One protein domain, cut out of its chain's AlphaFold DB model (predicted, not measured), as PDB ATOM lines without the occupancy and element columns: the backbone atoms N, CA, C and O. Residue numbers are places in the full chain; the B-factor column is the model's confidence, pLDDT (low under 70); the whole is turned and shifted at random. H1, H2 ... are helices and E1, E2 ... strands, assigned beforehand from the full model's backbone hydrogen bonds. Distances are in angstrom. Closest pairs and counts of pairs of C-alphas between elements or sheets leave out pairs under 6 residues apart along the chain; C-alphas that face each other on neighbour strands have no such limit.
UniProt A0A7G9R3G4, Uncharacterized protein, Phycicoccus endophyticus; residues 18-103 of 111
ATOM      1  N   ARG A  18      30.777 -42.508 -33.198       93.69
ATOM      2  CA  ARG A  18      31.004 -43.896 -32.793       93.69
ATOM      3  C   ARG A  18      31.227 -43.940 -31.289       93.69
ATOM      4  O   ARG A  18      32.026 -43.178 -30.748       93.69
ATOM      5  N   ILE A  19      30.537 -44.864 -30.633       95.50
ATOM      6  CA  ILE A  19      30.680 -45.122 -29.204       95.50
ATOM      7  C   ILE A  19      31.491 -46.404 -29.041       95.50
ATOM      8  O   ILE A  19      31.072 -47.469 -29.496       95.50
ATOM      9  N   VAL A  20      32.649 -46.311 -28.389       95.94
ATOM     10  CA  VAL A  20      33.458 -47.480 -28.041       95.94
ATOM     11  C   VAL A  20      33.112 -47.887 -26.617       95.94
ATOM     12  O   VAL A  20      33.326 -47.117 -25.680       95.94
ATOM     13  N   ILE A  21      32.585 -49.098 -26.449       96.19
ATOM     14  CA  ILE A  21      32.137 -49.629 -25.156       96.19
ATOM     15  C   ILE A  21      33.010 -50.793 -24.675       96.19
ATOM     16  O   ILE A  21      33.642 -51.496 -25.465       96.19
ATOM     17  N   LYS A  22      33.022 -51.010 -23.360       95.19
ATOM     18  CA  LYS A  22      33.570 -52.195 -22.693       95.19
ATOM     19  C   LYS A  22      32.507 -52.843 -21.807       95.19
ATOM     20  O   LYS A  22      31.634 -52.161 -21.277       95.19
ATOM     21  N   GLY A  23      32.631 -54.148 -21.577       94.44
ATOM     22  CA  GLY A  23      31.886 -54.815 -20.511       94.44
ATOM     23  C   GLY A  23      32.327 -54.322 -19.132       94.44
ATOM     24  O   GLY A  23      33.493 -53.960 -18.927       94.44
ATOM     25  N   LEU A  24      31.399 -54.313 -18.178       95.44
ATOM     26  CA  LEU A  24      31.718 -54.000 -16.789       95.44
ATOM     27  C   LEU A  24      32.280 -55.218 -16.059       95.44
ATOM     28  O   LEU A  24      31.861 -56.357 -16.260       95.44
ATOM     29  N   THR A  25      33.189 -54.978 -15.120       94.00
ATOM     30  CA  THR A  25      33.544 -55.993 -14.128       94.00
ATOM     31  C   THR A  25      32.341 -56.309 -13.235       94.00
ATOM     32  O   THR A  25      31.467 -55.470 -12.999       94.00
ATOM     33  N   ARG A  26      32.337 -57.497 -12.611       93.88
ATOM     34  CA  ARG A  26      31.293 -57.894 -11.645       93.88
ATOM     35  C   ARG A  26      31.074 -56.861 -10.531       93.88
ATOM     36  O   ARG A  26      29.950 -56.742 -10.036       93.88
ATOM     37  N   GLY A  27      32.134 -56.162 -10.112       95.81
ATOM     38  CA  GLY A  27      32.098 -55.133  -9.071       95.81
ATOM     39  C   GLY A  27      31.523 -53.798  -9.548       95.81
ATOM     40  O   GLY A  27      30.731 -53.199  -8.827       95.81
ATOM     41  N   GLU A  28      31.873 -53.344 -10.755       97.06
ATOM     42  CA  GLU A  28      31.244 -52.177 -11.397       97.06
ATOM     43  C   GLU A  28      29.746 -52.418 -11.606       97.06
ATOM     44  O   GLU A  28      28.936 -51.648 -11.099       97.06
ATOM     45  N   PHE A  29      29.375 -53.552 -12.207       97.12
ATOM     46  CA  PHE A  29      27.971 -53.908 -12.424       97.12
ATOM     47  C   PHE A  29      27.174 -53.993 -11.113       97.12
ATOM     48  O   PHE A  29      26.052 -53.503 -11.020       97.12
ATOM     49  N   ARG A  30      27.764 -54.565 -10.047       97.19
ATOM     50  CA  ARG A  30      27.115 -54.614  -8.723       97.19
ATOM     51  C   ARG A  30      26.797 -53.226  -8.179       97.19
ATOM     52  O   ARG A  30      25.762 -53.074  -7.542       97.19
ATOM     53  N   ARG A  31      27.717 -52.271  -8.338       98.25
ATOM     54  CA  ARG A  31      27.553 -50.917  -7.798       98.25
ATOM     55  C   ARG A  31      26.371 -50.221  -8.454       98.25
ATOM     56  O   ARG A  31      25.521 -49.730  -7.726       98.25
ATOM     57  N   LEU A  32      26.238 -50.336  -9.775       98.12
ATOM     58  CA  LEU A  32      25.087 -49.788 -10.493       98.12
ATOM     59  C   LEU A  32      23.754 -50.370 -10.011       98.12
ATOM     60  O   LEU A  32      22.818 -49.624  -9.766       98.12
ATOM     61  N   LEU A  33      23.666 -51.685  -9.786       97.75
ATOM     62  CA  LEU A  33      22.438 -52.289  -9.243       97.75
ATOM     63  C   LEU A  33      22.064 -51.741  -7.854       97.75
ATOM     64  O   LEU A  33      20.887 -51.662  -7.518       97.75
ATOM     65  N   VAL A  34      23.056 -51.389  -7.030       98.19
ATOM     66  CA  VAL A  34      22.830 -50.796  -5.701       98.19
ATOM     67  C   VAL A  34      22.425 -49.326  -5.807       98.19
ATOM     68  O   VAL A  34      21.594 -48.873  -5.027       98.19
ATOM     69  N   GLU A  35      23.012 -48.589  -6.747       98.44
ATOM     70  CA  GLU A  35      22.729 -47.170  -6.994       98.44
ATOM     71  C   GLU A  35      21.363 -46.954  -7.665       98.44
ATOM     72  O   GLU A  35      20.731 -45.923  -7.446       98.44
ATOM     73  N   HIS A  36      20.874 -47.952  -8.405       98.00
ATOM     74  CA  HIS A  36      19.605 -47.924  -9.133       98.00
ATOM     75  C   HIS A  36      18.654 -49.040  -8.658       98.00
ATOM     76  O   HIS A  36      18.316 -49.940  -9.437       98.00
ATOM     77  N   PRO A  37      18.225 -49.026  -7.379       98.00
ATOM     78  CA  PRO A  37      17.394 -50.082  -6.813       98.00
ATOM     79  C   PRO A  37      15.988 -50.075  -7.429       98.00
ATOM     80  O   PRO A  37      15.485 -49.006  -7.774       98.00
ATOM     81  N   PRO A  38      15.321 -51.236  -7.531       98.00
ATOM     82  CA  PRO A  38      13.966 -51.308  -8.067       98.00
ATOM     83  C   PRO A  38      12.987 -50.449  -7.254       98.00
ATOM     84  O   PRO A  38      13.087 -50.391  -6.026       98.00
ATOM     85  N   ARG A  39      12.019 -49.812  -7.924       97.44
ATOM     86  CA  ARG A  39      10.895 -49.154  -7.241       97.44
ATOM     87  C   ARG A  39       9.971 -50.208  -6.635       97.44
ATOM     88  O   ARG A  39       9.681 -51.220  -7.268       97.44
ATOM     89  N   GLU A  40       9.518 -49.980  -5.402       92.25
ATOM     90  CA  GLU A  40       8.741 -50.973  -4.640       92.25
ATOM     91  C   GLU A  40       7.388 -51.309  -5.287       92.25
ATOM     92  O   GLU A  40       6.892 -52.426  -5.143       92.25
ATOM     93  N   ASP A  41       6.799 -50.356  -6.004       94.56
ATOM     94  CA  ASP A  41       5.480 -50.439  -6.624       94.56
ATOM     95  C   ASP A  41       5.517 -50.728  -8.132       94.56
ATOM     96  O   ASP A  41       4.464 -50.754  -8.772       94.56
ATOM     97  N   ASP A  42       6.697 -51.012  -8.693       96.69
ATOM     98  CA  ASP A  42       6.867 -51.332 -10.109       96.69
ATOM     99  C   ASP A  42       7.162 -52.838 -10.319       96.69
ATOM    100  O   ASP A  42       8.259 -53.327 -10.022       96.69
ATOM    101  N   PRO A  43       6.202 -53.621 -10.859       96.44
ATOM    102  CA  PRO A  43       6.393 -55.054 -11.084       96.44
ATOM    103  C   PRO A  43       7.510 -55.399 -12.081       96.44
ATOM    104  O   PRO A  43       8.058 -56.505 -12.021       96.44
ATOM    105  N   LEU A  44       7.823 -54.504 -13.026       94.88
ATOM    106  CA  LEU A  44       8.902 -54.709 -13.987       94.88
ATOM    107  C   LEU A  44      10.253 -54.553 -13.292       94.88
ATOM    108  O   LEU A  44      11.092 -55.445 -13.426       94.88
ATOM    109  N   ASP A  45      10.425 -53.490 -12.508       97.25
ATOM    110  CA  ASP A  45      11.642 -53.251 -11.731       97.25
ATOM    111  C   ASP A  45      11.925 -54.416 -10.778       97.25
ATOM    112  O   ASP A  45      13.038 -54.942 -10.745       97.25
ATOM    113  N   VAL A  46      10.906 -54.894 -10.050       94.94
ATOM    114  CA  VAL A  46      11.030 -56.050  -9.143       94.94
ATOM    115  C   VAL A  46      11.512 -57.295  -9.887       94.94
ATOM    116  O   VAL A  46      12.350 -58.043  -9.377       94.94
ATOM    117  N   ARG A  47      11.007 -57.529 -11.104       95.50
ATOM    118  CA  ARG A  47      11.408 -58.676 -11.928       95.50
ATOM    119  C   ARG A  47      12.834 -58.540 -12.465       95.50
ATOM    120  O   ARG A  47      13.529 -59.548 -12.569       95.50
ATOM    121  N   LEU A  48      13.245 -57.334 -12.846       94.38
ATOM    122  CA  LEU A  48      14.577 -57.056 -13.394       94.38
ATOM    123  C   LEU A  48      15.654 -56.956 -12.303       94.38
ATOM    124  O   LEU A  48      16.816 -57.270 -12.556       94.38
ATOM    125  N   GLY A  49      15.266 -56.567 -11.087       96.12
ATOM    126  CA  GLY A  49      16.161 -56.359  -9.950       96.12
ATOM    127  C   GLY A  49      16.849 -54.990  -9.932       96.12
ATOM    128  O   GLY A  49      17.825 -54.828  -9.203       96.12
ATOM    129  N   TYR A  50      16.367 -54.029 -10.722       97.75
ATOM    130  CA  TYR A  50      16.867 -52.654 -10.805       97.75
ATOM    131  C   TYR A  50      15.766 -51.705 -11.288       97.75
ATOM    132  O   TYR A  50      14.755 -52.148 -11.832       97.75
ATOM    133  N   ASN A  51      15.974 -50.402 -11.113       98.25
ATOM    134  CA  ASN A  51      15.097 -49.364 -11.649       98.25
ATOM    135  C   ASN A  51      15.218 -49.290 -13.179       98.25
ATOM    136  O   ASN A  51      16.255 -48.864 -13.691       98.25
ATOM    137  N   SER A  52      14.178 -49.703 -13.905       95.75
ATOM    138  CA  SER A  52      14.197 -49.765 -15.373       95.75
ATOM    139  C   SER A  52      14.317 -48.400 -16.059       95.75
ATOM    140  O   SER A  52      14.864 -48.348 -17.158       95.75
ATOM    141  N   ASP A  53      13.922 -47.310 -15.397       95.00
ATOM    142  CA  ASP A  53      13.995 -45.949 -15.951       95.00
ATOM    143  C   ASP A  53      15.398 -45.331 -15.841       95.00
ATOM    144  O   ASP A  53      15.714 -44.402 -16.572       95.00
ATOM    145  N   THR A  54      16.239 -45.790 -14.907       97.50
ATOM    146  CA  THR A  54      17.533 -45.130 -14.617       97.50
ATOM    147  C   THR A  54      18.743 -46.036 -14.799       97.50
ATOM    148  O   THR A  54      19.836 -45.556 -15.092       97.50
ATOM    149  N   PHE A  55      18.573 -47.350 -14.644       98.31
ATOM    150  CA  PHE A  55      19.683 -48.293 -14.730       98.31
ATOM    151  C   PHE A  55      20.275 -48.375 -16.140       98.31
ATOM    152  O   PHE A  55      21.489 -48.502 -16.281       98.31
ATOM    153  N   GLY A  56      19.435 -48.313 -17.177       97.81
ATOM    154  CA  GLY A  56      19.872 -48.475 -18.564       97.81
ATOM    155  C   GLY A  56      20.899 -47.424 -18.986       97.81
ATOM    156  O   GLY A  56      21.995 -47.781 -19.420       97.81
ATOM    157  N   ASP A  57      20.597 -46.144 -18.768       98.12
ATOM    158  CA  ASP A  57      21.525 -45.055 -19.086       98.12
ATOM    159  C   ASP A  57      22.779 -45.084 -18.218       98.12
ATOM    160  O   ASP A  57      23.883 -44.864 -18.717       98.12
ATOM    161  N   ALA A  58      22.642 -45.422 -16.934       98.31
ATOM    162  CA  ALA A  58      23.785 -45.547 -16.040       98.31
ATOM    163  C   ALA A  58      24.736 -46.677 -16.469       98.31
ATOM    164  O   ALA A  58      25.959 -46.510 -16.438       98.31
ATOM    165  N   LEU A  59      24.188 -47.812 -16.916       98.50
ATOM    166  CA  LEU A  59      24.963 -48.916 -17.476       98.50
ATOM    167  C   LEU A  59      25.724 -48.472 -18.722       98.50
ATOM    168  O   LEU A  59      26.934 -48.687 -18.799       98.50
ATOM    169  N   ILE A  60      25.036 -47.844 -19.677       98.25
ATOM    170  CA  ILE A  60      25.657 -47.418 -20.932       98.25
ATOM    171  C   ILE A  60      26.763 -46.403 -20.649       98.25
ATOM    172  O   ILE A  60      27.894 -46.601 -21.092       98.25
ATOM    173  N   GLN A  61      26.493 -45.386 -19.828       97.81
ATOM    174  CA  GLN A  61      27.485 -44.391 -19.421       97.81
ATOM    175  C   GLN A  61      28.742 -45.036 -18.816       97.81
ATOM    176  O   GLN A  61      29.857 -44.625 -19.133       97.81
ATOM    177  N   ALA A  62      28.578 -46.054 -17.966       97.81
ATOM    178  CA  ALA A  62      29.694 -46.768 -17.346       97.81
ATOM    179  C   ALA A  62      30.459 -47.672 -18.330       97.81
ATOM    180  O   ALA A  62      31.656 -47.921 -18.148       97.81
ATOM    181  N   CYS A  63      29.778 -48.179 -19.358       98.00
ATOM    182  CA  CYS A  63      30.368 -48.990 -20.417       98.00
ATOM    183  C   CYS A  63      31.157 -48.161 -21.437       98.00
ATOM    184  O   CYS A  63      32.095 -48.696 -22.030       98.00
ATOM    185  N   ILE A  64      30.825 -46.883 -21.646       97.75
ATOM    186  CA  ILE A  64      31.515 -46.020 -22.613       97.75
ATOM    187  C   ILE A  64      32.981 -45.821 -22.210       97.75
ATOM    188  O   ILE A  64      33.300 -45.227 -21.181       97.75
ATOM    189  N   LEU A  65      33.890 -46.298 -23.060       96.62
ATOM    190  CA  LEU A  65      35.330 -46.107 -22.922       96.62
ATOM    191  C   LEU A  65      35.755 -44.745 -23.487       96.62
ATOM    192  O   LEU A  65      36.506 -44.018 -22.844       96.62
ATOM    193  N   HIS A  66      35.304 -44.435 -24.703       97.06
ATOM    194  CA  HIS A  66      35.467 -43.143 -25.370       97.06
ATOM    195  C   HIS A  66      34.529 -43.051 -26.583       97.06
ATOM    196  O   HIS A  66      33.884 -44.027 -26.972       97.06
ATOM    197  N   THR A  67      34.474 -41.865 -27.178       96.81
ATOM    198  CA  THR A  67      33.666 -41.538 -28.354       96.81
ATOM    199  C   THR A  67      34.535 -40.881 -29.414       96.81
ATOM    200  O   THR A  67      35.449 -40.122 -29.090       96.81
ATOM    201  N   GLU A  68      34.254 -41.169 -30.679       96.12
ATOM    202  CA  GLU A  68      35.034 -40.672 -31.813       96.12
ATOM    203  C   GLU A  68      34.147 -40.387 -33.030       96.12
ATOM    204  O   GLU A  68      33.045 -40.927 -33.152       96.12
ATOM    205  N   ASN A  69      34.606 -39.533 -33.942       93.12
ATOM    206  CA  ASN A  69      33.960 -39.356 -35.242       93.12
ATOM    207  C   ASN A  69      34.372 -40.483 -36.217       93.12
ATOM    208  O   ASN A  69      35.093 -41.419 -35.867       93.12
ATOM    209  N   LEU A  70      33.913 -40.422 -37.469       89.56
ATOM    210  CA  LEU A  70      34.236 -41.456 -38.462       89.56
ATOM    211  C   LEU A  70      35.724 -41.518 -38.842       89.56
ATOM    212  O   LEU A  70      36.171 -42.579 -39.295       89.56
ATOM    213  N   ASP A  71      36.460 -40.428 -38.619       90.31
ATOM    214  CA  ASP A  71      37.896 -40.292 -38.871       90.31
ATOM    215  C   ASP A  71      38.754 -40.733 -37.665       90.31
ATOM    216  O   ASP A  71      39.982 -40.759 -37.758       90.31
ATOM    217  N   GLY A  72      38.121 -41.134 -36.554       90.69
ATOM    218  CA  GLY A  72      38.795 -41.575 -35.327       90.69
ATOM    219  C   GLY A  72      39.252 -40.430 -34.422       90.69
ATOM    220  O   GLY A  72      40.044 -40.640 -33.504       90.69
ATOM    221  N   GLU A  73      38.795 -39.201 -34.672       93.44
ATOM    222  CA  GLU A  73      39.099 -38.076 -33.791       93.44
ATOM    223  C   GLU A  73      38.185 -38.111 -32.558       93.44
ATOM    224  O   GLU A  73      36.981 -38.346 -32.707       93.44
ATOM    225  N   PRO A  74      38.713 -37.840 -31.347       95.56
ATOM    226  CA  PRO A  74      37.909 -37.825 -30.133       95.56
ATOM    227  C   PRO A  74      36.746 -36.833 -30.213       95.56
ATOM    228  O   PRO A  74      36.923 -35.667 -30.567       95.56
ATOM    229  N   VAL A  75      35.568 -37.291 -29.802       94.94
ATOM    230  CA  VAL A  75      34.365 -36.472 -29.624       94.94
ATOM    231  C   VAL A  75      34.015 -36.471 -28.142       94.94
ATOM    232  O   VAL A  75      34.196 -37.483 -27.469       94.94
ATOM    233  N   GLU A  76      33.530 -35.351 -27.609       95.31
ATOM    234  CA  GLU A  76      33.035 -35.294 -26.231       95.31
ATOM    235  C   GLU A  76      31.854 -36.258 -26.046       95.31
ATOM    236  O   GLU A  76      30.897 -36.231 -26.820       95.31
ATOM    237  N   ASN A  77      31.910 -37.096 -25.009       94.81
ATOM    238  CA  ASN A  77      30.796 -37.966 -24.659       94.81
ATOM    239  C   ASN A  77      29.640 -37.134 -24.083       94.81
ATOM    240  O   ASN A  77      29.738 -36.640 -22.960       94.81
ATOM    241  N   ARG A  78      28.540 -37.035 -24.833       94.88
ATOM    242  CA  ARG A  78      27.297 -36.370 -24.423       94.88
ATOM    243  C   ARG A  78      26.123 -37.348 -24.358       94.88
ATOM    244  O   ARG A  78      25.010 -36.995 -24.729       94.88
ATOM    245  N   TRP A  79      26.367 -38.575 -23.894       95.25
ATOM    246  CA  TRP A  79      25.341 -39.616 -23.782       95.25
ATOM    247  C   TRP A  79      24.004 -39.147 -23.172       95.25
ATOM    248  O   TRP A  79      22.989 -39.459 -23.785       95.25
ATOM    249  N   PRO A  80      23.955 -38.346 -22.082       91.62
ATOM    250  CA  PRO A  80      22.679 -37.859 -21.548       91.62
ATOM    251  C   PRO A  80      21.853 -37.050 -22.554       91.62
ATOM    252  O   PRO A  80      20.634 -37.130 -22.537       91.62
ATOM    253  N   ASP A  81      22.505 -36.298 -23.442       91.56
ATOM    254  CA  ASP A  81      21.817 -35.540 -24.488       91.56
ATOM    255  C   ASP A  81      21.444 -36.443 -25.674       91.56
ATOM    256  O   ASP A  81      20.400 -36.277 -26.293       91.56
ATOM    257  N   TRP A  82      22.302 -37.412 -26.012       92.94
ATOM    258  CA  TRP A  82      22.075 -38.302 -27.151       92.94
ATOM    259  C   TRP A  82      20.989 -39.342 -26.894       92.94
ATOM    260  O   TRP A  82      20.277 -39.693 -27.829       92.94
ATOM    261  N   ALA A  83      20.882 -39.854 -25.667       94.06
ATOM    262  CA  ALA A  83      19.938 -40.909 -25.313       94.06
ATOM    263  C   ALA A  83      18.486 -40.484 -25.575       94.06
ATOM    264  O   ALA A  83      17.742 -41.236 -26.204       94.06
ATOM    265  N   ASP A  84      18.122 -39.258 -25.186       92.06
ATOM    266  CA  ASP A  84      16.778 -38.699 -25.381       92.06
ATOM    267  C   ASP A  84      16.456 -38.409 -26.860       92.06
ATOM    268  O   ASP A  84      15.297 -38.480 -27.277       92.06
ATOM    269  N   ASP A  85      17.478 -38.112 -27.668       92.25
ATOM    270  CA  ASP A  85      17.340 -37.851 -29.106       92.25
ATOM    271  C   ASP A  85      17.306 -39.145 -29.951       92.25
ATOM    272  O   ASP A  85      16.934 -39.121 -31.132       92.25
ATOM    273  N   MET A  86      17.697 -40.290 -29.379       92.25
ATOM    274  CA  MET A  86      17.665 -41.587 -30.057       92.25
ATOM    275  C   MET A  86      16.244 -42.144 -30.156       92.25
ATOM    276  O   MET A  86      15.398 -41.995 -29.278       92.25
ATOM    277  N   THR A  87      15.982 -42.903 -31.222       95.00
ATOM    278  CA  THR A  87      14.808 -43.785 -31.214       95.00
ATOM    279  C   THR A  87      14.992 -44.877 -30.157       95.00
ATOM    280  O   THR A  87      16.105 -45.364 -29.953       95.00
ATOM    281  N   ASN A  88      13.893 -45.352 -29.562       96.06
ATOM    282  CA  ASN A  88      13.933 -46.441 -28.576       96.06
ATOM    283  C   ASN A  88      14.724 -47.668 -29.072       96.06
ATOM    284  O   ASN A  88      15.465 -48.277 -28.316       96.06
ATOM    285  N   GLY A  89      14.605 -48.018 -30.358       97.19
ATOM    286  CA  GLY A  89      15.338 -49.148 -30.936       97.19
ATOM    287  C   GLY A  89      16.858 -48.949 -30.963       97.19
ATOM    288  O   GLY A  89      17.589 -49.900 -30.705       97.19
ATOM    289  N   GLN A  90      17.330 -47.726 -31.231       95.00
ATOM    290  CA  GLN A  90      18.761 -47.399 -31.194       95.00
ATOM    291  C   GLN A  90      19.296 -47.436 -29.764       95.00
ATOM    292  O   GLN A  90      20.344 -48.026 -29.517       95.00
ATOM    293  N   TRP A  91      18.551 -46.860 -28.819       96.88
ATOM    294  CA  TRP A  91      18.908 -46.922 -27.406       96.88
ATOM    295  C   TRP A  91      18.976 -48.377 -26.913       96.88
ATOM    296  O   TRP A  91      19.971 -48.792 -26.318       96.88
ATOM    297  N   GLU A  92      17.966 -49.194 -27.245       97.12
ATOM    298  CA  GLU A  92      17.927 -50.615 -26.879       97.12
ATOM    299  C   GLU A  92      19.092 -51.410 -27.475       97.12
ATOM    300  O   GLU A  92      19.574 -52.348 -26.842       97.12
ATOM    301  N   GLU A  93      19.541 -51.075 -28.686       96.69
ATOM    302  CA  GLU A  93      20.697 -51.712 -29.319       96.69
ATOM    303  C   GLU A  93      21.977 -51.467 -28.510       96.69
ATOM    304  O   GLU A  93      22.698 -52.418 -28.195       96.69
ATOM    305  N   VAL A  94      22.222 -50.219 -28.096       96.69
ATOM    306  CA  VAL A  94      23.381 -49.866 -27.261       96.69
ATOM    307  C   VAL A  94      23.279 -50.523 -25.883       96.69
ATOM    308  O   VAL A  94      24.255 -51.112 -25.408       96.69
ATOM    309  N   PHE A  95      22.096 -50.483 -25.261       97.62
ATOM    310  CA  PHE A  95      21.840 -51.138 -23.978       97.62
ATOM    311  C   PHE A  95      22.134 -52.643 -24.038       97.62
ATOM    312  O   PHE A  95      22.860 -53.168 -23.188       97.62
ATOM    313  N   ARG A  96      21.615 -53.340 -25.060       96.56
ATOM    314  CA  ARG A  96      21.853 -54.778 -25.257       96.56
ATOM    315  C   ARG A  96      23.332 -55.072 -25.451       96.56
ATOM    316  O   ARG A  96      23.845 -55.933 -24.753       96.56
ATOM    317  N   ALA A  97      24.038 -54.312 -26.286       96.38
ATOM    318  CA  ALA A  97      25.474 -54.503 -26.485       96.38
ATOM    319  C   ALA A  97      26.279 -54.352 -25.176       96.38
ATOM    320  O   ALA A  97      27.196 -55.131 -24.911       96.38
ATOM    321  N   CYS A  98      25.916 -53.390 -24.321       97.25
ATOM    322  CA  CYS A  98      26.534 -53.211 -23.003       97.25
ATOM    323  C   CYS A  98      26.239 -54.388 -22.058       97.25
ATOM    324  O   CYS A  98      27.140 -54.872 -21.362       97.25
ATOM    325  N   MET A  99      24.989 -54.863 -22.038       96.19
ATOM    326  CA  MET A  99      24.581 -56.040 -21.271       96.19
ATOM    327  C   MET A  99      25.296 -57.301 -21.753       96.19
ATOM    328  O   MET A  99      25.805 -58.051 -20.922       96.19
ATOM    329  N   ASP A 100      25.377 -57.517 -23.062       94.69
ATOM    330  CA  ASP A 100      26.029 -58.677 -23.660       94.69
ATOM    331  C   ASP A 100      27.514 -58.674 -23.302       94.69
ATOM    332  O   ASP A 100      27.971 -59.608 -22.658       94.69
ATOM    333  N   LEU A 101      28.256 -57.586 -23.530       92.94
ATOM    334  CA  LEU A 101      29.675 -57.516 -23.145       92.94
ATOM    335  C   LEU A 101      29.923 -57.689 -21.641       92.94
ATOM    336  O   LEU A 101      30.985 -58.159 -21.234       92.94
ATOM    337  N   THR A 102      28.975 -57.273 -20.802       94.38
ATOM    338  CA  THR A 102      29.078 -57.416 -19.342       94.38
ATOM    339  C   THR A 102      28.772 -58.845 -18.877       94.38
ATOM    340  O   THR A 102      29.309 -59.286 -17.858       94.38
ATOM    341  N   ASN A 103      27.929 -59.581 -19.608       90.88
ATOM    342  CA  ASN A 103      27.450 -60.912 -19.226       90.88
ATOM    343  C   ASN A 103      28.075 -62.062 -20.036       90.88
ATOM    344  O   ASN A 103      28.059 -63.204 -19.571       90.88
TER     345      ASN A 103
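This is residues 18 to 103 of the 111 residues of an uncharacterized protein of Phycicoccus endophyticus (UniProt A0A7G9R3G4). A short helix, H3, makes the middle of the model and goes straight into a small two-stranded ribbon, E1 with E2, at one end of the long axis, while H2 and its loops make the other end. H5, the longest helix, crosses H3, and H1 and H4 lie on opposite sides of H3. The 86 printed residues hold five named helices and two strands in the order E1, H1, H2, H3, E2, H4, H5; the sheet, E1 - E2, is antiparallel and the class is mostly helix. The whole is compact, with a radius of gyration of the C-alphas of 13.7 A, and elongated, spanning 46 by 28 by 18 A.

E1 is residues 18 to 21, 9.6 A, from C-alpha 18 at (31.004, -43.896, -32.793), and E2 is 64 to 68, 11.2 A. H3 is residues 55 to 63, 12.1 A; H1 is 26 to 35, 14.5 A; H2 is 43 to 48; H4 is 79 to 85. H5 is residues 88 to 103, 21.9 A, ending at C-alpha 103 at (27.450, -60.912, -19.226).

E1 and E2 are antiparallel at 160 degrees, with N 18 and O 68 at 2.8 A and N 20 and O 66 at 3.0 A. H3 touches H5 residues 94 to 98 alone, at a steep tilt of 62 degrees, the C-alphas of Ile 60 and Phe 95 being closest at 6.1 A. H3 touches H1, closest at C-alphas 55 and 32, 7.0 A. H3 and H4 only just touch, with 3 pairs of C-alphas within 8 A, closest at Gln 61 and Trp 79, 6.8 A. H2 touches no helix. In H1, H2, H3 and H5 every O i to N i+4 pair is within hydrogen-bond range; in H4 1 of 3 is, beside 2 of 4 O i to N i+3 pairs.

The C-alphas farthest apart, of Asp 41 and Asp 71, are 46.8 A apart. Residues 84 to 90, of which 88 to 90 belong to H5, stand free. The printed part has no cut and no long link; no printed residue is under 70 in pLDDT.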